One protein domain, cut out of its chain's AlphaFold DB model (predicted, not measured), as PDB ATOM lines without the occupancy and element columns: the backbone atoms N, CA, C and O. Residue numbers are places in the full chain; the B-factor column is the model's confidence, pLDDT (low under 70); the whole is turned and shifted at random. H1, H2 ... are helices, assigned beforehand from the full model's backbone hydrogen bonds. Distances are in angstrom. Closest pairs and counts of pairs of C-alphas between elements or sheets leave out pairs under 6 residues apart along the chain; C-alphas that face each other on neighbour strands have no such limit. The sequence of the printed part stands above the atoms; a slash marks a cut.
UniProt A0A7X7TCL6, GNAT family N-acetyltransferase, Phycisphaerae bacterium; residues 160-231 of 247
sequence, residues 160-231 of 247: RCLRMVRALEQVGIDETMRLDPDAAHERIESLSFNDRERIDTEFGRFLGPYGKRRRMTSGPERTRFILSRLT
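AT A GLANCE: This is residues 160 to 231 of the 247 residues of the protein "GNAT family N-acetyltransferase" of Phycisphaerae bacterium (UniProt A0A7X7TCL6). Two helices, H1 and H4, are side by side and run opposite ways, and a second, crossed pair, H3 and H5, packs next to them in a compact, rounded cluster. The short H2 sits at a corner by H3, and a long loop, residues 208 to 219, leads from H4 back to H5. The printed part has 72 residues with five named helices, H1 to H5 in order, and no named strand: all helix. The radius of gyration of the C-alphas is 10.9 A and the spans are 29 by 25 by 20 A.

IN THESE COORDINATES: Find C-alpha 160 at (-50.135, -29.855, -28.787); from there H1 runs to residue 170, 15.4 A. Next come H2, residues 175 to 178, and H3, residues 181 to 189, 12.3 A. H4 runs from residue 193 to 207, 20.8 A. H5, residues 220 to 231, 16.3 A, ends at C-alpha 231, (-46.884, -42.648, -26.132).

HOW THE PARTS SIT: Look first at Arg 160 and Phe 206, the closest C-alphas of H1 and H4, 6.1 A apart; these helices touch at a shallow tilt of 18 degrees, opposite ways. H3 touches H5 at a steep tilt of 62 degrees, closest at C-alphas 181 and 224, 4.9 A. H4 only just touches H5, with 3 pairs of C-alphas within 8 A, closest at 203 and 226, 7.5 A. H1 and H3 are apart. Every O i to N i+4 pair is within hydrogen-bond range in H1, H3, H4 and H5; H2 is too short for one.

THE WHOLE: The C-alphas of Ser 192 and Gly 211 are farthest apart, 29.5 A. The printed part has no cut. The link from H4 to H5 is long; the others are tight. No printed residue is under 70 in pLDDT.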
ATOM      1  N   ARG A 160     -51.215 -29.972 -29.786       86.06
ATOM      2  CA  ARG A 160     -50.135 -29.855 -28.787       86.06
ATOM      3  C   ARG A 160     -49.196 -31.064 -28.776       86.06
ATOM      4  O   ARG A 160     -47.998 -30.887 -28.612       86.06
ATOM      5  N   CYS A 161     -49.734 -32.271 -28.948       87.44
ATOM      6  CA  CYS A 161     -48.944 -33.495 -28.984       87.44
ATOM      7  C   CYS A 161     -48.162 -33.560 -30.297       87.44
ATOM      8  O   CYS A 161     -46.983 -33.875 -30.264       87.44
ATOM      9  N   LEU A 162     -48.774 -33.171 -31.424       88.38
ATOM     10  CA  LEU A 162     -48.075 -33.070 -32.711       88.38
ATOM     11  C   LEU A 162     -46.926 -32.058 -32.669       88.38
ATOM     12  O   LEU A 162     -45.832 -32.360 -33.132       88.38
ATOM     13  N   ARG A 163     -47.150 -30.869 -32.094       91.81
ATOM     14  CA  ARG A 163     -46.088 -29.866 -31.920       91.81
ATOM     15  C   ARG A 163     -44.953 -30.380 -31.044       91.81
ATOM     16  O   ARG A 163     -43.802 -30.222 -31.420       91.81
ATOM     17  N   MET A 164     -45.284 -31.024 -29.924       93.88
ATOM     18  CA  MET A 164     -44.285 -31.601 -29.027       93.88
ATOM     19  C   MET A 164     -43.458 -32.689 -29.718       93.88
ATOM     20  O   MET A 164     -42.238 -32.667 -29.643       93.88
ATOM     21  N   VAL A 165     -44.115 -33.609 -30.432       92.12
ATOM     22  CA  VAL A 165     -43.431 -34.657 -31.206       92.12
ATOM     23  C   VAL A 165     -42.475 -34.038 -32.223       92.12
ATOM     24  O   VAL A 165     -41.310 -34.407 -32.243       92.12
ATOM     25  N   ARG A 166     -42.923 -33.030 -32.984       93.44
ATOM     26  CA  ARG A 166     -42.067 -32.328 -33.952       93.44
ATOM     27  C   ARG A 166     -40.873 -31.633 -33.298       93.44
ATOM     28  O   ARG A 166     -39.777 -31.690 -33.838       93.44
ATOM     29  N   ALA A 167     -41.073 -30.981 -32.152       94.50
ATOM     30  CA  ALA A 167     -39.992 -30.317 -31.425       94.50
ATOM     31  C   ALA A 167     -38.930 -31.323 -30.947       94.50
ATOM     32  O   ALA A 167     -37.739 -31.062 -31.069       94.50
ATOM     33  N   LEU A 168     -39.359 -32.491 -30.459       95.12
ATOM     34  CA  LEU A 168     -38.467 -33.581 -30.055       95.12
ATOM     35  C   LEU A 168     -37.715 -34.186 -31.252       95.12
ATOM     36  O   LEU A 168     -36.503 -34.380 -31.185       95.12
ATOM     37  N   GLU A 169     -38.399 -34.418 -32.372       94.81
ATOM     38  CA  GLU A 169     -37.781 -34.940 -33.598       94.81
ATOM     39  C   GLU A 169     -36.693 -33.999 -34.141       94.81
ATOM     40  O   GLU A 169     -35.631 -34.462 -34.548       94.81
ATOM     41  N   GLN A 170     -36.904 -32.681 -34.068       94.75
ATOM     42  CA  GLN A 170     -35.921 -31.674 -34.495       94.75
ATOM     43  C   GLN A 170     -34.604 -31.717 -33.710       94.75
ATOM     44  O   GLN A 170     -33.576 -31.292 -34.232       94.75
ATOM     45  N   VAL A 171     -34.615 -32.236 -32.480       94.44
ATOM     46  CA  VAL A 171     -33.414 -32.376 -31.637       94.44
ATOM     47  C   VAL A 171     -32.871 -33.814 -31.610       94.44
ATOM     48  O   VAL A 171     -31.946 -34.126 -30.854       94.44
ATOM     49  N   GLY A 172     -33.400 -34.688 -32.472       93.19
ATOM     50  CA  GLY A 172     -32.965 -36.079 -32.616       93.19
ATOM     51  C   GLY A 172     -33.584 -37.043 -31.602       93.19
ATOM     52  O   GLY A 172     -33.004 -38.090 -31.344       93.19
ATOM     53  N   ILE A 173     -34.730 -36.697 -31.008       94.56
ATOM     54  CA  ILE A 173     -35.494 -37.584 -30.119       94.56
ATOM     55  C   ILE A 173     -36.643 -38.203 -30.927       94.56
ATOM     56  O   ILE A 173     -37.758 -37.673 -31.018       94.56
ATOM     57  N   ASP A 174     -36.343 -39.333 -31.559       92.62
ATOM     58  CA  ASP A 174     -37.266 -40.092 -32.402       92.62
ATOM     59  C   ASP A 174     -38.258 -40.954 -31.597       92.62
ATOM     60  O   ASP A 174     -38.348 -40.871 -30.373       92.62
ATOM     61  N   GLU A 175     -39.080 -41.746 -32.288       87.25
ATOM     62  CA  GLU A 175     -40.094 -42.586 -31.646       87.25
ATOM     63  C   GLU A 175     -39.496 -43.630 -30.701       87.25
ATOM     64  O   GLU A 175     -40.036 -43.827 -29.613       87.25
ATOM     65  N   THR A 176     -38.372 -44.243 -31.069       88.94
ATOM     66  CA  THR A 176     -37.694 -45.235 -30.232       88.94
ATOM     67  C   THR A 176     -37.131 -44.613 -28.963       88.94
ATOM     68  O   THR A 176     -37.386 -45.119 -27.872       88.94
ATOM     69  N   MET A 177     -36.462 -43.462 -29.070       91.75
ATOM     70  CA  MET A 177     -35.916 -42.759 -27.911       91.75
ATOM     71  C   MET A 177     -37.023 -42.240 -26.985       91.75
ATOM     72  O   MET A 177     -36.852 -42.214 -25.774       91.75
ATOM     73  N   ARG A 178     -38.207 -41.893 -27.508       90.62
ATOM     74  CA  ARG A 178     -39.362 -41.496 -26.674       90.62
ATOM     75  C   ARG A 178     -39.884 -42.613 -25.764       90.62
ATOM     76  O   ARG A 178     -40.580 -42.303 -24.794       90.62
ATOM     77  N   LEU A 179     -39.601 -43.877 -26.080       88.88
ATOM     78  CA  LEU A 179     -39.946 -45.022 -25.231       88.88
ATOM     79  C   LEU A 179     -38.966 -45.199 -24.062       88.88
ATOM     80  O   LEU A 179     -39.312 -45.898 -23.110       88.88
ATOM     81  N   ASP A 180     -37.811 -44.531 -24.106       92.38
ATOM     82  CA  ASP A 180     -36.807 -44.485 -23.045       92.38
ATOM     83  C   ASP A 180     -36.694 -43.055 -22.480       92.38
ATOM     84  O   ASP A 180     -35.951 -42.209 -22.989       92.38
ATOM     85  N   PRO A 181     -37.459 -42.740 -21.419       92.44
ATOM     86  CA  PRO A 181     -37.446 -41.416 -20.825       92.44
ATOM     87  C   PRO A 181     -36.094 -40.938 -20.315       92.44
ATOM     88  O   PRO A 181     -35.889 -39.724 -20.256       92.44
ATOM     89  N   ASP A 182     -35.224 -41.861 -19.911       93.94
ATOM     90  CA  ASP A 182     -33.926 -41.528 -19.343       93.94
ATOM     91  C   ASP A 182     -32.957 -41.170 -20.476       93.94
ATOM     92  O   ASP A 182     -32.419 -40.061 -20.473       93.94
ATOM     93  N   ALA A 183     -32.890 -41.985 -21.534       94.38
ATOM     94  CA  ALA A 183     -32.123 -41.654 -22.739       94.38
ATOM     95  C   ALA A 183     -32.604 -40.346 -23.399       94.38
ATOM     96  O   ALA A 183     -31.803 -39.497 -23.796       94.38
ATOM     97  N   ALA A 184     -33.921 -40.134 -23.478       95.06
ATOM     98  CA  ALA A 184     -34.478 -38.887 -23.994       95.06
ATOM     99  C   ALA A 184     -34.109 -37.678 -23.119       95.06
ATOM    100  O   ALA A 184     -33.869 -36.590 -23.645       95.06
ATOM    101  N   HIS A 185     -34.062 -37.836 -21.793       96.31
ATOM    102  CA  HIS A 185     -33.671 -36.752 -20.896       96.31
ATOM    103  C   HIS A 185     -32.184 -36.415 -21.023       96.31
ATOM    104  O   HIS A 185     -31.853 -35.238 -21.167       96.31
ATOM    105  N   GLU A 186     -31.311 -37.420 -21.045       95.88
ATOM    106  CA  GLU A 186     -29.875 -37.239 -21.286       95.88
ATOM    107  C   GLU A 186     -29.626 -36.539 -22.621       95.88
ATOM    108  O   GLU A 186     -28.832 -35.596 -22.708       95.88
ATOM    109  N   ARG A 187     -30.383 -36.920 -23.658       96.12
ATOM    110  CA  ARG A 187     -30.317 -36.246 -24.950       96.12
ATOM    111  C   ARG A 187     -30.664 -34.765 -24.828       96.12
ATOM    112  O   ARG A 187     -29.913 -33.956 -25.367       96.12
ATOM    113  N   ILE A 188     -31.729 -34.401 -24.110       95.69
ATOM    114  CA  ILE A 188     -32.114 -32.995 -23.864       95.69
ATOM    115  C   ILE A 188     -31.002 -32.232 -23.125       95.69
ATOM    116  O   ILE A 188     -30.686 -31.101 -23.496       95.69
ATOM    117  N   GLU A 189     -30.371 -32.845 -22.122       95.69
ATOM    118  CA  GLU A 189     -29.276 -32.220 -21.364       95.69
ATOM    119  C   GLU A 189     -27.975 -32.088 -22.172       95.69
ATOM    120  O   GLU A 189     -27.160 -31.210 -21.889       95.69
ATOM    121  N   SER A 190     -27.796 -32.894 -23.222       95.88
ATOM    122  CA  SER A 190     -26.676 -32.765 -24.167       95.88
ATOM    123  C   SER A 190     -26.868 -31.661 -25.219       95.88
ATOM    124  O   SER A 190     -25.946 -31.369 -25.981       95.88
ATOM    125  N   LEU A 191     -28.062 -31.059 -25.309       96.12
ATOM    126  CA  LEU A 191     -28.366 -30.040 -26.317       96.12
ATOM    127  C   LEU A 191     -27.661 -28.711 -26.042       96.12
ATOM    128  O   LEU A 191     -27.346 -28.367 -24.895       96.12
ATOM    129  N   SER A 192     -27.520 -27.926 -27.116       96.31
ATOM    130  CA  SER A 192     -27.147 -26.514 -27.041       96.31
ATOM    131  C   SER A 192     -28.104 -25.752 -26.116       96.31
ATOM    132  O   SER A 192     -29.268 -26.131 -25.958       96.31
ATOM    133  N   PHE A 193     -27.632 -24.651 -25.524       93.44
ATOM    134  CA  PHE A 193     -28.463 -23.807 -24.661       93.44
ATOM    135  C   PHE A 193     -29.770 -23.385 -25.359       93.44
ATOM    136  O   PHE A 193     -30.851 -23.552 -24.800       93.44
ATOM    137  N   ASN A 194     -29.669 -22.936 -26.614       94.56
ATOM    138  CA  ASN A 194     -30.813 -22.469 -27.399       94.56
ATOM    139  C   ASN A 194     -31.845 -23.577 -27.650       94.56
ATOM    140  O   ASN A 194     -33.048 -23.341 -27.553       94.56
ATOM    141  N   ASP A 195     -31.402 -24.793 -27.976       94.62
ATOM    142  CA  ASP A 195     -32.329 -25.900 -28.229       94.62
ATOM    143  C   ASP A 195     -32.955 -26.412 -26.934       94.62
ATOM    144  O   ASP A 195     -34.146 -26.724 -26.904       94.62
ATOM    145  N   ARG A 196     -32.198 -26.417 -25.831       95.12
ATOM    146  CA  ARG A 196     -32.730 -26.762 -24.510       95.12
ATOM    147  C   ARG A 196     -33.803 -25.776 -24.060       95.12
ATOM    148  O   ARG A 196     -34.861 -26.209 -23.614       95.12
ATOM    149  N   GLU A 197     -33.577 -24.474 -24.227       94.31
ATOM    150  CA  GLU A 197     -34.554 -23.428 -23.896       94.31
ATOM    151  C   GLU A 197     -35.829 -23.539 -24.750       94.31
ATOM    152  O   GLU A 197     -36.952 -23.408 -24.246       94.31
ATOM    153  N   ARG A 198     -35.682 -23.854 -26.043       93.25
ATOM    154  CA  ARG A 198     -36.816 -24.127 -26.940       93.25
ATOM    155  C   ARG A 198     -37.636 -25.326 -26.472       93.25
ATOM    156  O   ARG A 198     -38.862 -25.223 -26.385       93.25
ATOM    157  N   ILE A 199     -36.979 -26.441 -26.148       95.31
ATOM    158  CA  ILE A 199     -37.646 -27.643 -25.632       95.31
ATOM    159  C   ILE A 199     -38.329 -27.349 -24.294       95.31
ATOM    160  O   ILE A 199     -39.485 -27.730 -24.110       95.31
ATOM    161  N   ASP A 200     -37.674 -26.621 -23.389       94.00
ATOM    162  CA  ASP A 200     -38.241 -26.228 -22.096       94.00
ATOM    163  C   ASP A 200     -39.518 -25.385 -22.259       94.00
ATOM    164  O   ASP A 200     -40.555 -25.662 -21.644       94.00
ATOM    165  N   THR A 201     -39.491 -24.428 -23.189       93.25
ATOM    166  CA  THR A 201     -40.652 -23.603 -23.544       93.25
ATOM    167  C   THR A 201     -41.807 -24.452 -24.074       93.25
ATOM    168  O   THR A 201     -42.959 -24.288 -23.649       93.25
ATOM    169  N   GLU A 202     -41.533 -25.390 -24.985       94.56
ATOM    170  CA  GLU A 202     -42.555 -26.308 -25.491       94.56
ATOM    171  C   GLU A 202     -43.075 -27.243 -24.392       94.56
ATOM    172  O   GLU A 202     -44.280 -27.508 -24.337       94.56
ATOM    173  N   PHE A 203     -42.221 -27.698 -23.468       94.94
ATOM    174  CA  PHE A 203     -42.623 -28.499 -22.309       94.94
ATOM    175  C   PHE A 203     -43.610 -27.711 -21.441       94.94
ATOM    176  O   PHE A 203     -44.679 -28.227 -21.100       94.94
ATOM    177  N   GLY A 204     -43.330 -26.435 -21.166       91.81
ATOM    178  CA  GLY A 204     -44.241 -25.542 -20.450       91.81
ATOM    179  C   GLY A 204     -45.599 -25.385 -21.148       91.81
ATOM    180  O   GLY A 204     -46.655 -25.503 -20.513       91.81
ATOM    181  N   ARG A 205     -45.601 -25.195 -22.474       91.06
ATOM    182  CA  ARG A 205     -46.832 -25.118 -23.286       91.06
ATOM    183  C   ARG A 205     -47.619 -26.427 -23.249       91.06
ATOM    184  O   ARG A 205     -48.842 -26.407 -23.087       91.06
ATOM    185  N   PHE A 206     -46.937 -27.563 -23.369       92.50
ATOM    186  CA  PHE A 206     -47.547 -28.889 -23.326       92.50
ATOM    187  C   PHE A 206     -48.172 -29.193 -21.964       92.50
ATOM    188  O   PHE A 206     -49.270 -29.751 -21.905       92.50
ATOM    189  N   LEU A 207     -47.509 -28.789 -20.877       92.06
ATOM    190  CA  LEU A 207     -47.967 -28.989 -19.502       92.06
ATOM    191  C   LEU A 207     -49.133 -28.072 -19.099       92.06
ATOM    192  O   LEU A 207     -49.812 -28.356 -18.112       92.06
ATOM    193  N   GLY A 208     -49.423 -27.021 -19.875       88.38
ATOM    194  CA  GLY A 208     -50.501 -26.050 -19.636       88.38
ATOM    195  C   GLY A 208     -51.835 -26.647 -19.149       88.38
ATOM    196  O   GLY A 208     -52.345 -26.207 -18.115       88.38
ATOM    197  N   PRO A 209     -52.398 -27.667 -19.827       83.25
ATOM    198  CA  PRO A 209     -53.659 -28.299 -19.432       83.25
ATOM    199  C   PRO A 209     -53.583 -29.181 -18.174       83.25
ATOM    200  O   PRO A 209     -54.620 -29.569 -17.638       83.25
ATOM    201  N   TYR A 210     -52.388 -29.524 -17.690       85.56
ATOM    202  CA  TYR A 210     -52.181 -30.546 -16.660       85.56
ATOM    203  C   TYR A 210     -52.142 -29.994 -15.228       85.56
ATOM    204  O   TYR A 210     -51.370 -30.488 -14.415       85.56
ATOM    205  N   GLY A 211     -52.981 -29.012 -14.879       82.75
ATOM    206  CA  GLY A 211     -53.267 -28.570 -13.497       82.75
ATOM    207  C   GLY A 211     -52.091 -28.656 -12.506       82.75
ATOM    208  O   GLY A 211     -51.167 -27.848 -12.565       82.75
ATOM    209  N   LYS A 212     -52.104 -29.668 -11.619       83.31
ATOM    210  CA  LYS A 212     -51.061 -29.916 -10.595       83.31
ATOM    211  C   LYS A 212     -49.646 -30.124 -11.163       83.31
ATOM    212  O   LYS A 212     -48.669 -29.876 -10.473       83.31
ATOM    213  N   ARG A 213     -49.534 -30.602 -12.402       87.50
ATOM    214  CA  ARG A 213     -48.285 -30.861 -13.135       87.50
ATOM    215  C   ARG A 213     -47.912 -29.723 -14.097       87.50
ATOM    216  O   ARG A 213     -46.900 -29.812 -14.777       87.50
ATOM    217  N   ARG A 214     -48.693 -28.636 -14.151       89.75
ATOM    218  CA  ARG A 214     -48.446 -27.504 -15.062       89.75
ATOM    219  C   ARG A 214     -47.101 -26.815 -14.824       89.75
ATOM    220  O   ARG A 214     -46.525 -26.274 -15.756       89.75
ATOM    221  N   ARG A 215     -46.636 -26.805 -13.573       89.94
ATOM    222  CA  ARG A 215     -45.411 -26.123 -13.127       89.94
ATOM    223  C   ARG A 215     -44.305 -27.109 -12.737       89.94
ATOM    224  O   ARG A 215     -43.545 -26.832 -11.819       89.94
ATOM    225  N   MET A 216     -44.270 -28.290 -13.359       92.94
ATOM    226  CA  MET A 216     -43.166 -29.225 -13.124       92.94
ATOM    227  C   MET A 216     -41.840 -28.560 -13.497       92.94
ATOM    228  O   MET A 216     -41.722 -27.979 -14.577       92.94
ATOM    229  N   THR A 217     -40.866 -28.659 -12.597       91.88
ATOM    230  CA  THR A 217     -39.499 -28.183 -12.812       91.88
ATOM    231  C   THR A 217     -38.782 -29.053 -13.835       91.88
ATOM    232  O   THR A 217     -39.158 -30.207 -14.060       91.88
ATOM    233  N   SER A 218     -37.759 -28.494 -14.470       89.81
ATOM    234  CA  SER A 218     -36.878 -29.233 -15.371       89.81
ATOM    235  C   SER A 218     -36.201 -30.384 -14.637       89.81
ATOM    236  O   SER A 218     -35.828 -30.245 -13.474       89.81
ATOM    237  N   GLY A 219     -36.130 -31.536 -15.301       92.75
ATOM    238  CA  GLY A 219     -35.619 -32.771 -14.720       92.75
ATOM    239  C   GLY A 219     -36.245 -34.030 -15.332       92.75
ATOM    240  O   GLY A 219     -37.196 -33.938 -16.128       92.75
ATOM    241  N   PRO A 220     -35.742 -35.208 -14.938       93.19
ATOM    242  CA  PRO A 220     -36.105 -36.490 -15.533       93.19
ATOM    243  C   PRO A 220     -37.581 -36.842 -15.326       93.19
ATOM    244  O   PRO A 220     -38.225 -37.373 -16.233       93.19
ATOM    245  N   GLU A 221     -38.190 -36.508 -14.181       93.75
ATOM    246  CA  GLU A 221     -39.612 -36.800 -13.955       93.75
ATOM    247  C   GLU A 221     -40.531 -36.008 -14.882       93.75
ATOM    248  O   GLU A 221     -41.579 -36.518 -15.294       93.75
ATOM    249  N   ARG A 222     -40.160 -34.770 -15.227       95.12
ATOM    250  CA  ARG A 222     -40.922 -33.950 -16.175       95.12
ATOM    251  C   ARG A 222     -40.860 -34.549 -17.571       95.12
ATOM    252  O   ARG A 222     -41.910 -34.703 -18.196       95.12
ATOM    253  N   THR A 223     -39.667 -34.941 -18.014       94.88
ATOM    254  CA  THR A 223     -39.455 -35.627 -19.295       94.88
ATOM    255  C   THR A 223     -40.273 -36.915 -19.353       94.88
ATOM    256  O   THR A 223     -41.128 -37.062 -20.227       94.88
ATOM    257  N   ARG A 224     -40.137 -37.788 -18.350       93.38
ATOM    258  CA  ARG A 224     -40.900 -39.041 -18.232       93.38
ATOM    259  C   ARG A 224     -42.408 -38.821 -18.268       93.38
ATOM    260  O   ARG A 224     -43.121 -39.520 -18.989       93.38
ATOM    261  N   PHE A 225     -42.913 -37.830 -17.533       91.88
ATOM    262  CA  PHE A 225     -44.336 -37.511 -17.554       91.88
ATOM    263  C   PHE A 225     -44.802 -37.072 -18.947       91.88
ATOM    264  O   PHE A 225     -45.823 -37.571 -19.418       91.88
ATOM    265  N   ILE A 226     -44.078 -36.171 -19.615       92.69
ATOM    266  CA  ILE A 226     -44.453 -35.672 -20.946       92.69
ATOM    267  C   ILE A 226     -44.441 -36.803 -21.970       92.69
ATOM    268  O   ILE A 226     -45.443 -36.993 -22.660       92.69
ATOM    269  N   LEU A 227     -43.368 -37.593 -22.013       92.25
ATOM    270  CA  LEU A 227     -43.225 -38.703 -22.954       92.25
ATOM    271  C   LEU A 227     -44.326 -39.749 -22.769       92.25
ATOM    272  O   LEU A 227     -44.961 -40.124 -23.751       92.25
ATOM    273  N   SER A 228     -44.681 -40.088 -21.521       88.12
ATOM    274  CA  SER A 228     -45.805 -41.001 -21.247       88.12
ATOM    275  C   SER A 228     -47.135 -40.527 -21.849       88.12
ATOM    276  O   SER A 228     -47.984 -41.337 -22.202       88.12
ATOM    277  N   ARG A 229     -47.345 -39.210 -22.002       86.12
ATOM    278  CA  ARG A 229     -48.569 -38.637 -22.595       86.12
ATOM    279  C   ARG A 229     -48.542 -38.577 -24.116       86.12
ATOM    280  O   ARG A 229     -49.592 -38.361 -24.721       86.12
ATOM    281  N   LEU A 230     -47.367 -38.711 -24.723       86.12
ATOM    282  CA  LEU A 230     -47.216 -38.810 -26.173       86.12
ATOM    283  C   LEU A 230     -47.375 -40.259 -26.642       86.12
ATOM    284  O   LEU A 230     -47.944 -40.481 -27.714       86.12
ATOM    285  N   THR A 231     -46.909 -41.212 -25.828       78.56
ATOM    286  CA  THR A 231     -46.884 -42.648 -26.132       78.56
ATOM    287  C   THR A 231     -48.164 -43.365 -25.695       78.56
ATOM    288  O   THR A 231     -48.747 -44.109 -26.480       78.56
TER     289      THR A 231